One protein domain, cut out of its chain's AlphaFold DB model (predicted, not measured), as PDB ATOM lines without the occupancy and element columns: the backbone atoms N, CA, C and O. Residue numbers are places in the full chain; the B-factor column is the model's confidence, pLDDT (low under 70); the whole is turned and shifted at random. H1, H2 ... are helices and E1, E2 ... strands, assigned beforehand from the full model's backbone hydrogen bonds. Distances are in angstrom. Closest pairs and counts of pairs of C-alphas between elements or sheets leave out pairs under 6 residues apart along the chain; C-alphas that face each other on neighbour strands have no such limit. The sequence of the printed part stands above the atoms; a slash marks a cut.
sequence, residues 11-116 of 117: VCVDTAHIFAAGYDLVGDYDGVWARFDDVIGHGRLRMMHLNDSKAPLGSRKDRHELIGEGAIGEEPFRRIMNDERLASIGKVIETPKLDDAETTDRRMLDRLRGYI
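Overview. This is residues 11 to 116 of the 117 residues of the protein "Deoxyribonuclease IV" of Gemmatimonadaceae bacterium (UniProt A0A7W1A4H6). A small wall of three short parallel strands, E1, E2 and E3, runs along one side of the model, and H1 and the long unnamed stretch of residues 51 to 73 gather beyond the strands' last residues. H3 lies near the middle of the model with H1, while H2 and H4 lie toward the two ends of its longest axis. The printed part has 106 residues, with four named helices and three named strands in the order E1 H1 H2 E2 H3 E3 H4; the sheet runs E1 E2 E3, and the class is mixed, helices and strands. The whole is compact, with a radius of gyration of the C-alphas of 13.1 A and spans of 42 by 30 by 21 A.

Arrangement. E1, residues 11 to 14, is an edge strand and the parallel neighbour of E2, residues 45 to 50, at 15 degrees; N 46 and O 11 are 2.9 A apart, within hydrogen-bond range. H1, residues 15 to 21, only grazes the sheet with residues 15 to 20; its closest C-alphas to E2 are those of Thr 15 and Leu 50, 5.6 A apart. H2, residues 29 to 39, is not on the sheet and is apart from H1. E2 is parallel to the other edge strand, E3, residues 90 to 93, at 23 degrees; N 48 and O 90 are 2.8 A apart, within hydrogen-bond range. E1, H1, H2 and E2 form a strand-helix-strand unit, two parallel neighbour strands with helices between, and its crossover is right-handed. E2, H3, residues 74 to 82, and E3 form another, also right-handed. H3 only grazes the sheet with residues 77 to 81. H2 and H3 are close but not clearly touching, the closest C-alphas being those of Tyr 29 and Pro 76, 7.1 A apart. H4, residues 101 to 113, only grazes the sheet with residues 105 to 112. H4 touches H3 with residues 112 to 113 alone; the closest C-alphas, of Met 81 and Leu 112, are 7.0 A apart. Their steep tilt of 67 degrees, the same way, is only just short of about perpendicular. In H1, H2, H3 and H4 every O i to N i+4 pair is within hydrogen-bond range.

Along the chain. E1 begins at C-alpha 11, (27.027, 0.761, -26.467), and spans 9.7 A; H1 spans 9.9 A. H2 spans 15.7 A, E2 13.8 A, H3 12.7 A and E3 10.5 A. H4 spans 18.2 A and ends at C-alpha 113, (10.426, -13.573, -34.463).

Size, cuts and confidence. The C-alphas farthest apart, of Asp 38 and Asp 99, are 41.8 A apart. The printed part has no cut. The link from E2 to H3 is long, 23 residues; within it residues 52 to 53 pair antiparallel with residues 64 to 65. The mean pLDDT of the printed part is 97.9, and no printed residue is under 70.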
ATOM      1  N   VAL A  11      27.994   0.881 -27.558       97.38
ATOM      2  CA  VAL A  11      27.027   0.761 -26.467       97.38
ATOM      3  C   VAL A  11      26.140  -0.456 -26.715       97.38
ATOM      4  O   VAL A  11      25.712  -0.699 -27.847       97.38
ATOM      5  N   CYS A  12      25.888  -1.212 -25.647       98.50
ATOM      6  CA  CYS A  12      24.814  -2.193 -25.579       98.50
ATOM      7  C   CYS A  12      23.660  -1.584 -24.778       98.50
ATOM      8  O   CYS A  12      23.897  -1.036 -23.699       98.50
ATOM      9  N   VAL A  13      22.443  -1.643 -25.311       98.69
ATOM     10  CA  VAL A  13      21.232  -1.230 -24.589       98.69
ATOM     11  C   VAL A  13      20.518  -2.471 -24.078       98.69
ATOM     12  O   VAL A  13      20.146  -3.332 -24.866       98.69
ATOM     13  N   ASP A  14      20.290  -2.531 -22.772       98.88
ATOM     14  CA  ASP A  14      19.453  -3.550 -22.144       98.88
ATOM     15  C   ASP A  14      18.085  -2.949 -21.804       98.88
ATOM     16  O   ASP A  14      18.008  -1.934 -21.104       98.88
ATOM     17  N   THR A  15      17.008  -3.552 -22.317       98.88
ATOM     18  CA  THR A  15      15.642  -3.034 -22.157       98.88
ATOM     19  C   THR A  15      15.166  -3.036 -20.706       98.88
ATOM     20  O   THR A  15      14.547  -2.058 -20.282       98.88
ATOM     21  N   ALA A  16      15.488  -4.067 -19.920       98.75
ATOM     22  CA  ALA A  16      15.115  -4.135 -18.509       98.75
ATOM     23  C   ALA A  16      15.881  -3.086 -17.696       98.75
ATOM     24  O   ALA A  16      15.293  -2.403 -16.854       98.75
ATOM     25  N   HIS A  17      17.170  -2.891 -17.985       98.81
ATOM     26  CA  HIS A  17      17.989  -1.909 -17.277       98.81
ATOM     27  C   HIS A  17      17.539  -0.471 -17.531       98.81
ATOM     28  O   HIS A  17      17.386   0.296 -16.577       98.81
ATOM     29  N   ILE A  18      17.319  -0.081 -18.792       98.62
ATOM     30  CA  ILE A  18      16.898   1.297 -19.081       98.62
ATOM     31  C   ILE A  18      15.488   1.559 -18.541       98.62
ATOM     32  O   ILE A  18      15.239   2.626 -17.981       98.62
ATOM     33  N   PHE A  19      14.604   0.560 -18.570       98.81
ATOM     34  CA  PHE A  19      13.289   0.658 -17.943       98.81
ATOM     35  C   PHE A  19      13.394   0.812 -16.417       98.81
ATOM     36  O   PHE A  19      12.815   1.727 -15.827       98.81
ATOM     37  N   ALA A  20      14.222   0.009 -15.750       98.62
ATOM     38  CA  ALA A  20      14.483   0.157 -14.318       98.62
ATOM     39  C   ALA A  20      15.132   1.511 -13.965       98.62
ATOM     40  O   ALA A  20      14.923   2.015 -12.858       98.62
ATOM     41  N   ALA A  21      15.882   2.114 -14.892       98.56
ATOM     42  CA  ALA A  21      16.475   3.444 -14.754       98.56
ATOM     43  C   ALA A  21      15.487   4.600 -15.014       98.56
ATOM     44  O   ALA A  21      15.809   5.741 -14.684       98.56
ATOM     45  N   GLY A  22      14.289   4.315 -15.538       98.62
ATOM     46  CA  GLY A  22      13.222   5.296 -15.762       98.62
ATOM     47  C   GLY A  22      13.023   5.726 -17.217       98.62
ATOM     48  O   GLY A  22      12.290   6.681 -17.454       98.62
ATOM     49  N   TYR A  23      13.641   5.047 -18.186       98.75
ATOM     50  CA  TYR A  23      13.359   5.257 -19.607       98.75
ATOM     51  C   TYR A  23      12.097   4.479 -19.995       98.75
ATOM     52  O   TYR A  23      12.097   3.246 -20.010       98.75
ATOM     53  N   ASP A  24      11.015   5.202 -20.270       98.56
ATOM     54  CA  ASP A  24       9.693   4.619 -20.485       98.56
ATOM     55  C   ASP A  24       9.519   4.056 -21.901       98.56
ATOM     56  O   ASP A  24       9.024   4.718 -22.809       98.56
ATOM     57  N   LEU A  25       9.908   2.795 -22.084       98.50
ATOM     58  CA  LEU A  25       9.706   2.068 -23.339       98.50
ATOM     59  C   LEU A  25       8.230   1.762 -23.644       98.50
ATOM     60  O   LEU A  25       7.924   1.431 -24.788       98.50
ATOM     61  N   VAL A  26       7.338   1.841 -22.649       98.50
ATOM     62  CA  VAL A  26       5.919   1.476 -22.772       98.50
ATOM     63  C   VAL A  26       5.096   2.681 -23.217       98.50
ATOM     64  O   VAL A  26       4.333   2.585 -24.176       98.50
ATOM     65  N   GLY A  27       5.262   3.813 -22.533       98.31
ATOM     66  CA  GLY A  27       4.527   5.050 -22.788       98.31
ATOM     67  C   GLY A  27       5.220   6.031 -23.737       98.31
ATOM     68  O   GLY A  27       4.526   6.808 -24.389       98.31
ATOM     69  N   ASP A  28       6.553   5.999 -23.849       98.50
ATOM     70  CA  ASP A  28       7.340   6.996 -24.596       98.50
ATOM     71  C   ASP A  28       8.535   6.380 -25.347       98.50
ATOM     72  O   ASP A  28       9.676   6.844 -25.296       98.50
ATOM     73  N   TYR A  29       8.274   5.297 -26.076       98.69
ATOM     74  CA  TYR A  29       9.297   4.589 -26.848       98.69
ATOM     75  C   TYR A  29      10.133   5.515 -27.753       98.69
ATOM     76  O   TYR A  29      11.362   5.433 -27.768       98.69
ATOM     77  N   ASP A  30       9.483   6.405 -28.510       98.44
ATOM     78  CA  ASP A  30      10.186   7.295 -29.440       98.44
ATOM     79  C   ASP A  30      11.004   8.355 -28.707       98.44
ATOM     80  O   ASP A  30      12.126   8.640 -29.133       98.44
ATOM     81  N   GLY A  31      10.505   8.885 -27.585       98.62
ATOM     82  CA  GLY A  31      11.254   9.804 -26.734       98.62
ATOM     83  C   GLY A  31      12.507   9.158 -26.145       98.62
ATOM     84  O   GLY A  31      13.576   9.776 -26.154       98.62
ATOM     85  N   VAL A  32      12.436   7.886 -25.734       98.69
ATOM     86  CA  VAL A  32      13.609   7.122 -25.269       98.69
ATOM     87  C   VAL A  32      14.677   7.028 -26.360       98.69
ATOM     88  O   VAL A  32      15.844   7.346 -26.111       98.69
ATOM     89  N   TRP A  33      14.305   6.633 -27.580       98.38
ATOM     90  CA  TRP A  33      15.273   6.476 -28.672       98.38
ATOM     91  C   TRP A  33      15.774   7.799 -29.245       98.38
ATOM     92  O   TRP A  33      16.934   7.864 -29.658       98.38
ATOM     93  N   ALA A  34      14.952   8.851 -29.233       98.44
ATOM     94  CA  ALA A  34      15.377  10.207 -29.567       98.44
ATOM     95  C   ALA A  34      16.402  10.720 -28.548       98.44
ATOM     96  O   ALA A  34      17.442  11.258 -28.924       98.44
ATOM     97  N   ARG A  35      16.167  10.482 -27.251       98.38
ATOM     98  CA  ARG A  35      17.117  10.852 -26.197       98.38
ATOM     99  C   ARG A  35      18.422  10.066 -26.294       98.38
ATOM    100  O   ARG A  35      19.487  10.630 -26.049       98.38
ATOM    101  N   PHE A  36      18.355   8.782 -26.643       98.31
ATOM    102  CA  PHE A  36      19.554   7.986 -26.890       98.31
ATOM    103  C   PHE A  36      20.382   8.574 -28.039       98.31
ATOM    104  O   PHE A  36      21.598   8.702 -27.902       98.31
ATOM    105  N   ASP A  37      19.747   8.955 -29.149       97.69
ATOM    106  CA  ASP A  37      20.457   9.537 -30.292       97.69
ATOM    107  C   ASP A  37      21.108  10.883 -29.945       97.69
ATOM    108  O   ASP A  37      22.290  11.088 -30.207       97.69
ATOM    109  N   ASP A  38      20.380  11.753 -29.246       98.12
ATOM    110  CA  ASP A  38      20.869  13.066 -28.809       98.12
ATOM    111  C   ASP A  38      22.100  12.971 -27.885       98.12
ATOM    112  O   ASP A  38      23.056  13.737 -28.011       98.12
ATOM    113  N   VAL A  39      22.113  12.008 -26.956       97.06
ATOM    114  CA  VAL A  39      23.180  11.896 -25.941       97.06
ATOM    115  C   VAL A  39      24.338  11.011 -26.391       97.06
ATOM    116  O   VAL A  39      25.500  11.290 -26.081       97.06
ATOM    117  N   ILE A  40      24.030   9.899 -27.056       95.12
ATOM    118  CA  ILE A  40      24.980   8.830 -27.377       95.12
ATOM    119  C   ILE A  40      25.177   8.712 -28.892       95.12
ATOM    120  O   ILE A  40      26.311   8.531 -29.346       95.12
ATOM    121  N   GLY A  41      24.095   8.828 -29.661       94.88
ATOM    122  CA  GLY A  41      24.061   8.634 -31.109       94.88
ATOM    123  C   GLY A  41      23.806   7.179 -31.498       94.88
ATOM    124  O   GLY A  41      24.513   6.269 -31.046       94.88
ATOM    125  N   HIS A  42      22.852   6.935 -32.403       94.38
ATOM    126  CA  HIS A  42      22.527   5.588 -32.909       94.38
ATOM    127  C   HIS A  42      23.735   4.880 -33.523       94.38
ATOM    128  O   HIS A  42      23.883   3.672 -33.363       94.38
ATOM    129  N   GLY A  43      24.677   5.622 -34.115       93.56
ATOM    130  CA  GLY A  43      25.912   5.059 -34.677       93.56
ATOM    131  C   GLY A  43      26.820   4.344 -33.665       93.56
ATOM    132  O   GLY A  43      27.717   3.596 -34.067       93.56
ATOM    133  N   ARG A  44      26.608   4.547 -32.356       95.31
ATOM    134  CA  ARG A  44      27.328   3.841 -31.285       95.31
ATOM    135  C   ARG A  44      26.600   2.606 -30.773       95.31
ATOM    136  O   ARG A  44      27.237   1.817 -30.077       95.31
ATOM    137  N   LEU A  45      25.323   2.411 -31.091       97.44
ATOM    138  CA  LEU A  45      24.591   1.212 -30.699       97.44
ATOM    139  C   LEU A  45      25.139   0.014 -31.479       97.44
ATOM    140  O   LEU A  45      25.169   0.021 -32.709       97.44
ATOM    141  N   ARG A  46      25.628  -1.002 -30.768       97.06
ATOM    142  CA  ARG A  46      26.213  -2.208 -31.386       97.06
ATOM    143  C   ARG A  46      25.454  -3.481 -31.058       97.06
ATOM    144  O   ARG A  46      25.539  -4.441 -31.816       97.06
ATOM    145  N   MET A  47      24.727  -3.490 -29.948       98.38
ATOM    146  CA  MET A  47      23.994  -4.655 -29.475       98.38
ATOM    147  C   MET A  47      22.821  -4.212 -28.606       98.38
ATOM    148  O   MET A  47      22.830  -3.114 -28.043       98.38
ATOM    149  N   MET A  48      21.825  -5.077 -28.495       98.75
ATOM    150  CA  MET A  48      20.758  -4.951 -27.521       98.75
ATOM    151  C   MET A  48      20.591  -6.249 -26.748       98.75
ATOM    152  O   MET A  48      20.636  -7.333 -27.334       98.75
ATOM    153  N   HIS A  49      20.343  -6.128 -25.452       98.88
ATOM    154  CA  HIS A  49      19.781  -7.204 -24.655       98.88
ATOM    155  C   HIS A  49      18.276  -6.973 -24.538       98.88
ATOM    156  O   HIS A  49      17.823  -5.900 -24.130       98.88
ATOM    157  N   LEU A  50      17.500  -7.961 -24.967       98.81
ATOM    158  CA  LEU A  50      16.048  -7.943 -24.917       98.81
ATOM    159  C   LEU A  50      15.613  -8.754 -23.706       98.81
ATOM    160  O   LEU A  50      15.577  -9.982 -23.738       98.81
ATOM    161  N   ASN A  51      15.300  -8.026 -22.645       98.81
ATOM    162  CA  ASN A  51      14.867  -8.542 -21.360       98.81
ATOM    163  C   ASN A  51      13.609  -7.778 -20.947       98.81
ATOM    164  O   ASN A  51      13.617  -6.543 -20.900       98.81
ATOM    165  N   ASP A  52      12.520  -8.487 -20.662       98.81
ATOM    166  CA  ASP A  52      11.391  -7.861 -19.976       98.81
ATOM    167  C   ASP A  52      11.777  -7.628 -18.504       98.81
ATOM    168  O   ASP A  52      12.798  -8.126 -18.028       98.81
ATOM    169  N   SER A  53      10.997  -6.846 -17.769       98.75
ATOM    170  CA  SER A  53      11.266  -6.514 -16.373       98.75
ATOM    171  C   SER A  53      10.171  -7.060 -15.469       98.75
ATOM    172  O   SER A  53       9.003  -6.719 -15.626       98.75
ATOM    173  N   LYS A  54      10.534  -7.818 -14.430       98.62
ATOM    174  CA  LYS A  54       9.598  -8.175 -13.343       98.62
ATOM    175  C   LYS A  54       9.188  -6.956 -12.520       98.62
ATOM    176  O   LYS A  54       8.185  -6.988 -11.811       98.62
ATOM    177  N   ALA A  55      10.018  -5.914 -12.522       98.25
ATOM    178  CA  ALA A  55       9.851  -4.739 -11.685       98.25
ATOM    179  C   ALA A  55       9.260  -3.554 -12.479       98.25
ATOM    180  O   ALA A  55       9.546  -3.419 -13.670       98.25
ATOM    181  N   PRO A  56       8.491  -2.657 -11.833       98.50
ATOM    182  CA  PRO A  56       7.949  -1.466 -12.490       98.50
ATOM    183  C   PRO A  56       9.018  -0.484 -13.005       98.50
ATOM    184  O   PRO A  56      10.176  -0.515 -12.566       98.50
ATOM    185  N   LEU A  57       8.589   0.435 -13.879       98.69
ATOM    186  CA  LEU A  57       9.377   1.559 -14.400       98.69
ATOM    187  C   LEU A  57      10.058   2.334 -13.262       98.69
ATOM    188  O   LEU A  57       9.437   2.635 -12.241       98.69
ATOM    189  N   GLY A  58      11.341   2.664 -13.428       98.56
ATOM    190  CA  GLY A  58      12.083   3.481 -12.460       98.56
ATOM    191  C   GLY A  58      12.358   2.800 -11.112       98.56
ATOM    192  O   GLY A  58      12.798   3.454 -10.163       98.56
ATOM    193  N   SER A  59      12.114   1.490 -10.997       98.31
ATOM    194  CA  SER A  59      12.292   0.741  -9.746       98.31
ATOM    195  C   SER A  59      13.747   0.595  -9.291       98.31
ATOM    196  O   SER A  59      13.976   0.246  -8.132       98.31
ATOM    197  N   ARG A  60      14.726   0.836 -10.178       97.94
ATOM    198  CA  ARG A  60      16.164   0.579  -9.962       97.94
ATOM    199  C   ARG A  60      16.479  -0.868  -9.566       97.94
ATOM    200  O   ARG A  60      17.491  -1.131  -8.917       97.94
ATOM    201  N   LYS A  61      15.601  -1.804  -9.928       98.00
ATOM    202  CA  LYS A  61      15.791  -3.236  -9.706       98.00
ATOM    203  C   LYS A  61      16.072  -3.916 -11.030       98.00
ATOM    204  O   LYS A  61      15.231  -3.914 -11.918       98.00
ATOM    205  N   ASP A  62      17.228  -4.549 -11.098       97.50
ATOM    206  CA  ASP A  62      17.593  -5.419 -12.202       97.50
ATOM    207  C   ASP A  62      17.009  -6.826 -11.966       97.50
ATOM    208  O   ASP A  62      17.516  -7.629 -11.169       97.50
ATOM    209  N   ARG A  63      15.829  -7.066 -12.547       97.62
ATOM    210  CA  ARG A  63      15.078  -8.323 -12.441       97.62
ATOM    211  C   ARG A  63      14.446  -8.655 -13.786       97.62
ATOM    212  O   ARG A  63      13.313  -8.254 -14.043       97.62
ATOM    213  N   HIS A  64      15.177  -9.405 -14.602       98.38
ATOM    214  CA  HIS A  64      14.718  -9.830 -15.921       98.38
ATOM    215  C   HIS A  64      13.491 -10.741 -15.835       98.38
ATOM    216  O   HIS A  64      13.382 -11.567 -14.925       98.38
ATOM    217  N   GLU A  65      12.602 -10.616 -16.813       98.69
ATOM    218  CA  GLU A  65      11.461 -11.491 -17.054       98.69
ATOM    219  C   GLU A  65      11.452 -11.989 -18.503       98.69
ATOM    220  O   GLU A  65      12.136 -11.453 -19.378       98.69
ATOM    221  N   LEU A  66      10.683 -13.046 -18.738       98.75
ATOM    222  CA  LEU A  66      10.356 -13.555 -20.062       98.75
ATOM    223  C   LEU A  66       9.716 -12.469 -20.944       98.75
ATOM    224  O   LEU A  66       8.945 -11.636 -20.472       98.75
ATOM    225  N   ILE A  67      10.032 -12.497 -22.241       98.75
ATOM    226  CA  ILE A  67       9.585 -11.504 -23.226       98.75
ATOM    227  C   ILE A  67       8.060 -11.381 -23.227       98.75
ATOM    228  O   ILE A  67       7.355 -12.334 -23.572       98.75
ATOM    229  N   GLY A  68       7.567 -10.181 -22.926       98.31
ATOM    230  CA  GLY A  68       6.148  -9.848 -22.943       98.31
ATOM    231  C   GLY A  68       5.371 -10.302 -21.710       98.31
ATOM    232  O   GLY A  68       4.156 -10.136 -21.680       98.31
ATOM    233  N   GLU A  69       6.035 -10.900 -20.721       98.44
ATOM    234  CA  GLU A  69       5.416 -11.415 -19.494       98.44
ATOM    235  C   GLU A  69       5.695 -10.519 -18.273       98.44
ATOM    236  O   GLU A  69       5.244 -10.819 -17.168       98.44
ATOM    237  N   GLY A  70       6.431  -9.419 -18.461       98.50
ATOM    238  CA  GLY A  70       6.765  -8.455 -17.417       98.50
ATOM    239  C   GLY A  70       6.070  -7.100 -17.582       98.50
ATOM    240  O   GLY A  70       5.065  -6.942 -18.272       98.50
ATOM    241  N   ALA A  71       6.616  -6.102 -16.892       98.69
ATOM    242  CA  ALA A  71       6.110  -4.737 -16.849       98.69
ATOM    243  C   ALA A  71       6.411  -3.925 -18.120       98.69
ATOM    244  O   ALA A  71       5.790  -2.880 -18.306       98.69
ATOM    245  N   ILE A  72       7.346  -4.369 -18.972       98.81
ATOM    246  CA  ILE A  72       7.557  -3.769 -20.299       98.81
ATOM    247  C   ILE A  72       6.473  -4.285 -21.255       98.81
ATOM    248  O   ILE A  72       5.911  -3.511 -22.029       98.81
ATOM    249  N   GLY A  73       6.129  -5.572 -21.162       98.69
ATOM    250  CA  GLY A  73       5.069  -6.175 -21.965       98.69
ATOM    251  C   GLY A  73       5.444  -6.314 -23.442       98.69
ATOM    252  O   GLY A  73       6.564  -6.031 -23.856       98.69
ATOM    253  N   GLU A  74       4.516  -6.814 -24.258       98.62
ATOM    254  CA  GLU A  74       4.814  -7.226 -25.639       98.62
ATOM    255  C   GLU A  74       5.097  -6.065 -26.597       98.62
ATOM    256  O   GLU A  74       5.959  -6.180 -27.470       98.62
ATOM    257  N   GLU A  75       4.353  -4.967 -26.458       98.56
ATOM    258  CA  GLU A  75       4.300  -3.911 -27.472       98.56
ATOM    259  C   GLU A  75       5.662  -3.235 -27.710       98.56
ATOM    260  O   GLU A  75       6.070  -3.126 -28.868       98.56
ATOM    261  N   PRO A  76       6.457  -2.875 -26.683       98.69
ATOM    262  CA  PRO A  76       7.788  -2.321 -26.920       98.69
ATOM    263  C   PRO A  76       8.728  -3.292 -27.641       98.69
ATOM    264  O   PRO A  76       9.511  -2.863 -28.489       98.69
ATOM    265  N   PHE A  77       8.642  -4.601 -27.373       98.81
ATOM    266  CA  PHE A  77       9.428  -5.592 -28.116       98.81
ATOM    267  C   PHE A  77       8.962  -5.707 -29.563       98.81
ATOM    268  O   PHE A  77       9.802  -5.783 -30.457       98.81
ATOM    269  N   ARG A  78       7.650  -5.656 -29.821       98.75
ATOM    270  CA  ARG A  78       7.117  -5.611 -31.189       98.75
ATOM    271  C   ARG A  78       7.644  -4.400 -31.948       98.75
ATOM    272  O   ARG A  78       8.085  -4.551 -33.084       98.75
ATOM    273  N   ARG A  79       7.685  -3.231 -31.306       98.62
ATOM    274  CA  ARG A  79       8.292  -2.026 -31.882       98.62
ATOM    275  C   ARG A  79       9.781  -2.219 -32.157       98.62
ATOM    276  O   ARG A  79      10.202  -1.984 -33.279       98.62
ATOM    277  N   ILE A  80      10.562  -2.739 -31.202       98.56
ATOM    278  CA  ILE A  80      12.002  -3.018 -31.397       98.56
ATOM    279  C   ILE A  80      12.255  -3.946 -32.586       98.56
ATOM    280  O   ILE A  80      13.196  -3.725 -33.345       98.56
ATOM    281  N   MET A  81      11.444  -4.993 -32.738       98.56
ATOM    282  CA  MET A  81      11.633  -5.984 -33.797       98.56
ATOM    283  C   MET A  81      11.319  -5.444 -35.200       98.56
ATOM    284  O   MET A  81      11.851  -5.992 -36.162       98.56
ATOM    285  N   ASN A  82      10.526  -4.372 -35.310       98.38
ATOM    286  CA  ASN A  82      10.138  -3.743 -36.582       98.38
ATOM    287  C   ASN A  82      10.744  -2.344 -36.795       98.38
ATOM    288  O   ASN A  82      10.482  -1.704 -37.809       98.38
ATOM    289  N   ASP A  83      11.549  -1.844 -35.857       97.94
ATOM    290  CA  ASP A  83      12.185  -0.537 -35.982       97.94
ATOM    291  C   ASP A  83      13.379  -0.609 -36.944       97.94
ATOM    292  O   ASP A  83      14.397  -1.249 -36.660       97.94
ATOM    293  N   GLU A  84      13.279   0.084 -38.082       96.31
ATOM    294  CA  GLU A  84      14.330   0.128 -39.107       96.31
ATOM    295  C   GLU A  84      15.675   0.622 -38.555       96.31
ATOM    296  O   GLU A  84      16.732   0.146 -38.982       96.31
ATOM    297  N   ARG A  85      15.658   1.510 -37.550       95.88
ATOM    298  CA  ARG A  85      16.872   2.013 -36.881       95.88
ATOM    299  C   ARG A  85      17.622   0.891 -36.166       95.88
ATOM    300  O   ARG A  85      18.838   0.961 -35.999       95.88
ATOM    301  N   LEU A  86      16.895  -0.137 -35.735       97.50
ATOM    302  CA  LEU A  86      17.395  -1.241 -34.922       97.50
ATOM    303  C   LEU A  86      17.552  -2.537 -35.724       97.50
ATOM    304  O   LEU A  86      18.115  -3.499 -35.201       97.50
ATOM    305  N   ALA A  87      17.101  -2.594 -36.980       95.88
ATOM    306  CA  ALA A  87      17.041  -3.819 -37.782       95.88
ATOM    307  C   ALA A  87      18.389  -4.560 -37.871       95.88
ATOM    308  O   ALA A  87      18.445  -5.772 -37.655       95.88
ATOM    309  N   SER A  88      19.488  -3.831 -38.089       95.56
ATOM    310  CA  SER A  88      20.845  -4.394 -38.215       95.56
ATOM    311  C   SER A  88      21.546  -4.685 -36.881       95.56
ATOM    312  O   SER A  88      22.623  -5.282 -36.864       95.56
ATOM    313  N   ILE A  89      20.957  -4.277 -35.754       98.06
ATOM    314  CA  ILE A  89      21.566  -4.420 -34.429       98.06
ATOM    315  C   ILE A  89      21.419  -5.861 -33.934       98.06
ATOM    316  O   ILE A  89      20.325  -6.427 -33.966       98.06
ATOM    317  N   GLY A  90      22.511  -6.456 -33.445       97.44
ATOM    318  CA  GLY A  90      22.480  -7.777 -32.816       97.44
ATOM    319  C   GLY A  90      21.655  -7.761 -31.528       97.44
ATOM    320  O   GLY A  90      21.800  -6.849 -30.717       97.44
ATOM    321  N   LYS A  91      20.787  -8.759 -31.345       98.44
ATOM    322  CA  LYS A  91      19.840  -8.846 -30.223       98.44
ATOM    323  C   LYS A  91      20.071 -10.157 -29.471       98.44
ATOM    324  O   LYS A  91      20.113 -11.214 -30.098       98.44
ATOM    325  N   VAL A  92      20.232 -10.083 -28.154       98.62
ATOM    326  CA  VAL A  92      20.472 -11.228 -27.260       98.62
ATOM    327  C   VAL A  92      19.377 -11.256 -26.198       98.62
ATOM    328  O   VAL A  92      18.974 -10.202 -25.724       98.62
ATOM    329  N   ILE A  93      18.889 -12.440 -25.832       98.44
ATOM    330  CA  ILE A  93      17.975 -12.609 -24.695       98.44
ATOM    331  C   ILE A  93      18.747 -13.130 -23.482       98.44
ATOM    332  O   ILE A  93      19.552 -14.054 -23.597       98.44
ATOM    333  N   GLU A  94      18.474 -12.572 -22.309       98.06
ATOM    334  CA  GLU A  94      19.033 -12.998 -21.018       98.06
ATOM    335  C   GLU A  94      17.893 -13.260 -20.023       98.06
ATOM    336  O   GLU A  94      17.983 -12.981 -18.823       98.06
ATOM    337  N   THR A  95      16.783 -13.782 -20.549       97.00
ATOM    338  CA  THR A  95      15.576 -14.088 -19.786       97.00
ATOM    339  C   THR A  95      15.819 -15.234 -18.797       97.00
ATOM    340  O   THR A  95      16.687 -16.083 -19.043       97.00
ATOM    341  N   PRO A  96      15.043 -15.313 -17.697       97.50
ATOM    342  CA  PRO A  96      15.124 -16.427 -16.757       97.50
ATOM    343  C   PRO A  96      15.039 -17.782 -17.465       97.50
ATOM    344  O   PRO A  96      14.219 -17.968 -18.363       97.50
ATOM    345  N   LYS A  97      15.872 -18.734 -17.041       95.81
ATOM    346  CA  LYS A  97      15.792 -20.126 -17.484       95.81
ATOM    347  C   LYS A  97      14.884 -20.842 -16.491       95.81
ATOM    348  O   LYS A  97      15.242 -20.929 -15.318       95.81
ATOM    349  N   LEU A  98      13.686 -21.233 -16.930       94.81
ATOM    350  CA  LEU A  98      12.758 -22.026 -16.117       94.81
ATOM    351  C   LEU A  98      13.326 -23.453 -15.946       94.81
ATOM    352  O   LEU A  98      14.539 -23.638 -15.886       94.81
ATOM    353  N   ASP A  99      12.475 -24.477 -15.907       93.00
ATOM    354  CA  ASP A  99      12.920 -25.862 -15.710       93.00
ATOM    355  C   ASP A  99      13.820 -26.384 -16.848       93.00
ATOM    356  O   ASP A  99      14.695 -27.212 -16.606       93.00
ATOM    357  N   ASP A 100      13.643 -25.879 -18.078       96.94
ATOM    358  CA  ASP A 100      14.493 -26.201 -19.229       96.94
ATOM    359  C   ASP A 100      14.928 -24.938 -19.988       96.94
ATOM    360  O   ASP A 100      14.106 -24.194 -20.538       96.94
ATOM    361  N   ALA A 101      16.239 -24.692 -20.015       96.62
ATOM    362  CA  ALA A 101      16.817 -23.482 -20.591       96.62
ATOM    363  C   ALA A 101      16.609 -23.398 -22.110       96.62
ATOM    364  O   ALA A 101      16.218 -22.347 -22.614       96.62
ATOM    365  N   GLU A 102      16.825 -24.501 -22.832       97.69
ATOM    366  CA  GLU A 102      16.744 -24.520 -24.296       97.69
ATOM    367  C   GLU A 102      15.309 -24.290 -24.783       97.69
ATOM    368  O   GLU A 102      15.072 -23.473 -25.675       97.69
ATOM    369  N   THR A 103      14.335 -24.965 -24.172       97.75
ATOM    370  CA  THR A 103      12.911 -24.796 -24.480       97.75
ATOM    371  C   THR A 103      12.450 -23.385 -24.147       97.75
ATOM    372  O   THR A 103      11.725 -22.775 -24.938       97.75
ATOM    373  N   THR A 104      12.892 -22.838 -23.009       98.00
ATOM    374  CA  THR A 104      12.553 -21.464 -22.617       98.00
ATOM    375  C   THR A 104      13.086 -20.460 -23.639       98.00
ATOM    376  O   THR A 104      12.324 -19.624 -24.129       98.00
ATOM    377  N   ASP A 105      14.355 -20.585 -24.025       98.31
ATOM    378  CA  ASP A 105      14.988 -19.675 -24.980       98.31
ATOM    379  C   ASP A 105      14.382 -19.794 -26.374       98.31
ATOM    380  O   ASP A 105      14.077 -18.777 -26.995       98.31
ATOM    381  N   ARG A 106      14.125 -21.018 -26.851       98.38
ATOM    382  CA  ARG A 106      13.450 -21.243 -28.135       98.38
ATOM    383  C   ARG A 106      12.089 -20.555 -28.161       98.38
ATOM    384  O   ARG A 106      11.808 -19.817 -29.099       98.38
ATOM    385  N   ARG A 107      11.292 -20.706 -27.098       98.12
ATOM    386  CA  ARG A 107       9.981 -20.053 -26.974       98.12
ATOM    387  C   ARG A 107      10.086 -18.526 -27.036       98.12
ATOM    388  O   ARG A 107       9.282 -17.892 -27.713       98.12
ATOM    389  N   MET A 108      11.059 -17.929 -26.346       98.50
ATOM    390  CA  MET A 108      11.262 -16.472 -26.358       98.50
ATOM    391  C   MET A 108      11.749 -15.963 -27.718       98.50
ATOM    392  O   MET A 108      11.259 -14.942 -28.202       98.50
ATOM    393  N   LEU A 109      12.663 -16.689 -28.365       98.50
ATOM    394  CA  LEU A 109      13.130 -16.365 -29.713       98.50
ATOM    395  C   LEU A 109      12.001 -16.465 -30.741       98.50
ATOM    396  O   LEU A 109      11.869 -15.579 -31.583       98.50
ATOM    397  N   ASP A 110      11.173 -17.505 -30.668       98.50
ATOM    398  CA  ASP A 110      10.042 -17.689 -31.578       98.50
ATOM    399  C   ASP A 110       8.982 -16.600 -31.378       98.50
ATOM    400  O   ASP A 110       8.467 -16.066 -32.360       98.50
ATOM    401  N   ARG A 111       8.730 -16.182 -30.129       98.50
ATOM    402  CA  ARG A 111       7.854 -15.039 -29.830       98.50
ATOM    403  C   ARG A 111       8.369 -13.744 -30.462       98.50
ATOM    404  O   ARG A 111       7.615 -13.080 -31.164       98.50
ATOM    405  N   LEU A 112       9.649 -13.413 -30.264       98.56
ATOM    406  CA  LEU A 112      10.268 -12.217 -30.854       98.56
ATOM    407  C   LEU A 112      10.233 -12.247 -32.387       98.56
ATOM    408  O   LEU A 112       9.920 -11.241 -33.015       98.56
ATOM    409  N   ARG A 113      10.519 -13.399 -33.003       98.06
ATOM    410  CA  ARG A 113      10.426 -13.573 -34.463       98.06
ATOM    411  C   ARG A 113       8.996 -13.409 -34.965       98.06
ATOM    412  O   ARG A 113       8.801 -12.807 -36.013       98.06
ATOM    413  N   GLY A 114       8.012 -13.889 -34.205       98.25
ATOM    414  CA  GLY A 114       6.590 -13.719 -34.503       98.25
ATOM    415  C   GLY A 114       6.094 -12.272 -34.412       98.25
ATOM    416  O   GLY A 114       4.970 -11.990 -34.819       98.25
ATOM    417  N   TYR A 115       6.903 -11.345 -33.892       98.06
ATOM    418  CA  TYR A 115       6.577  -9.923 -33.914       98.06
ATOM    419  C   TYR A 115       6.953  -9.223 -35.217       98.06
ATOM    420  O   TYR A 115       6.420  -8.143 -35.453       98.06
ATOM    421  N   ILE A 116       7.837  -9.802 -36.033       95.44
ATOM    422  CA  ILE A 116       8.267  -9.214 -37.306       95.44
ATOM    423  C   ILE A 116       7.106  -9.306 -38.308       95.44
ATOM    424  O   ILE A 116       6.595 -10.405 -38.538       95.44
TER     425      ILE A 116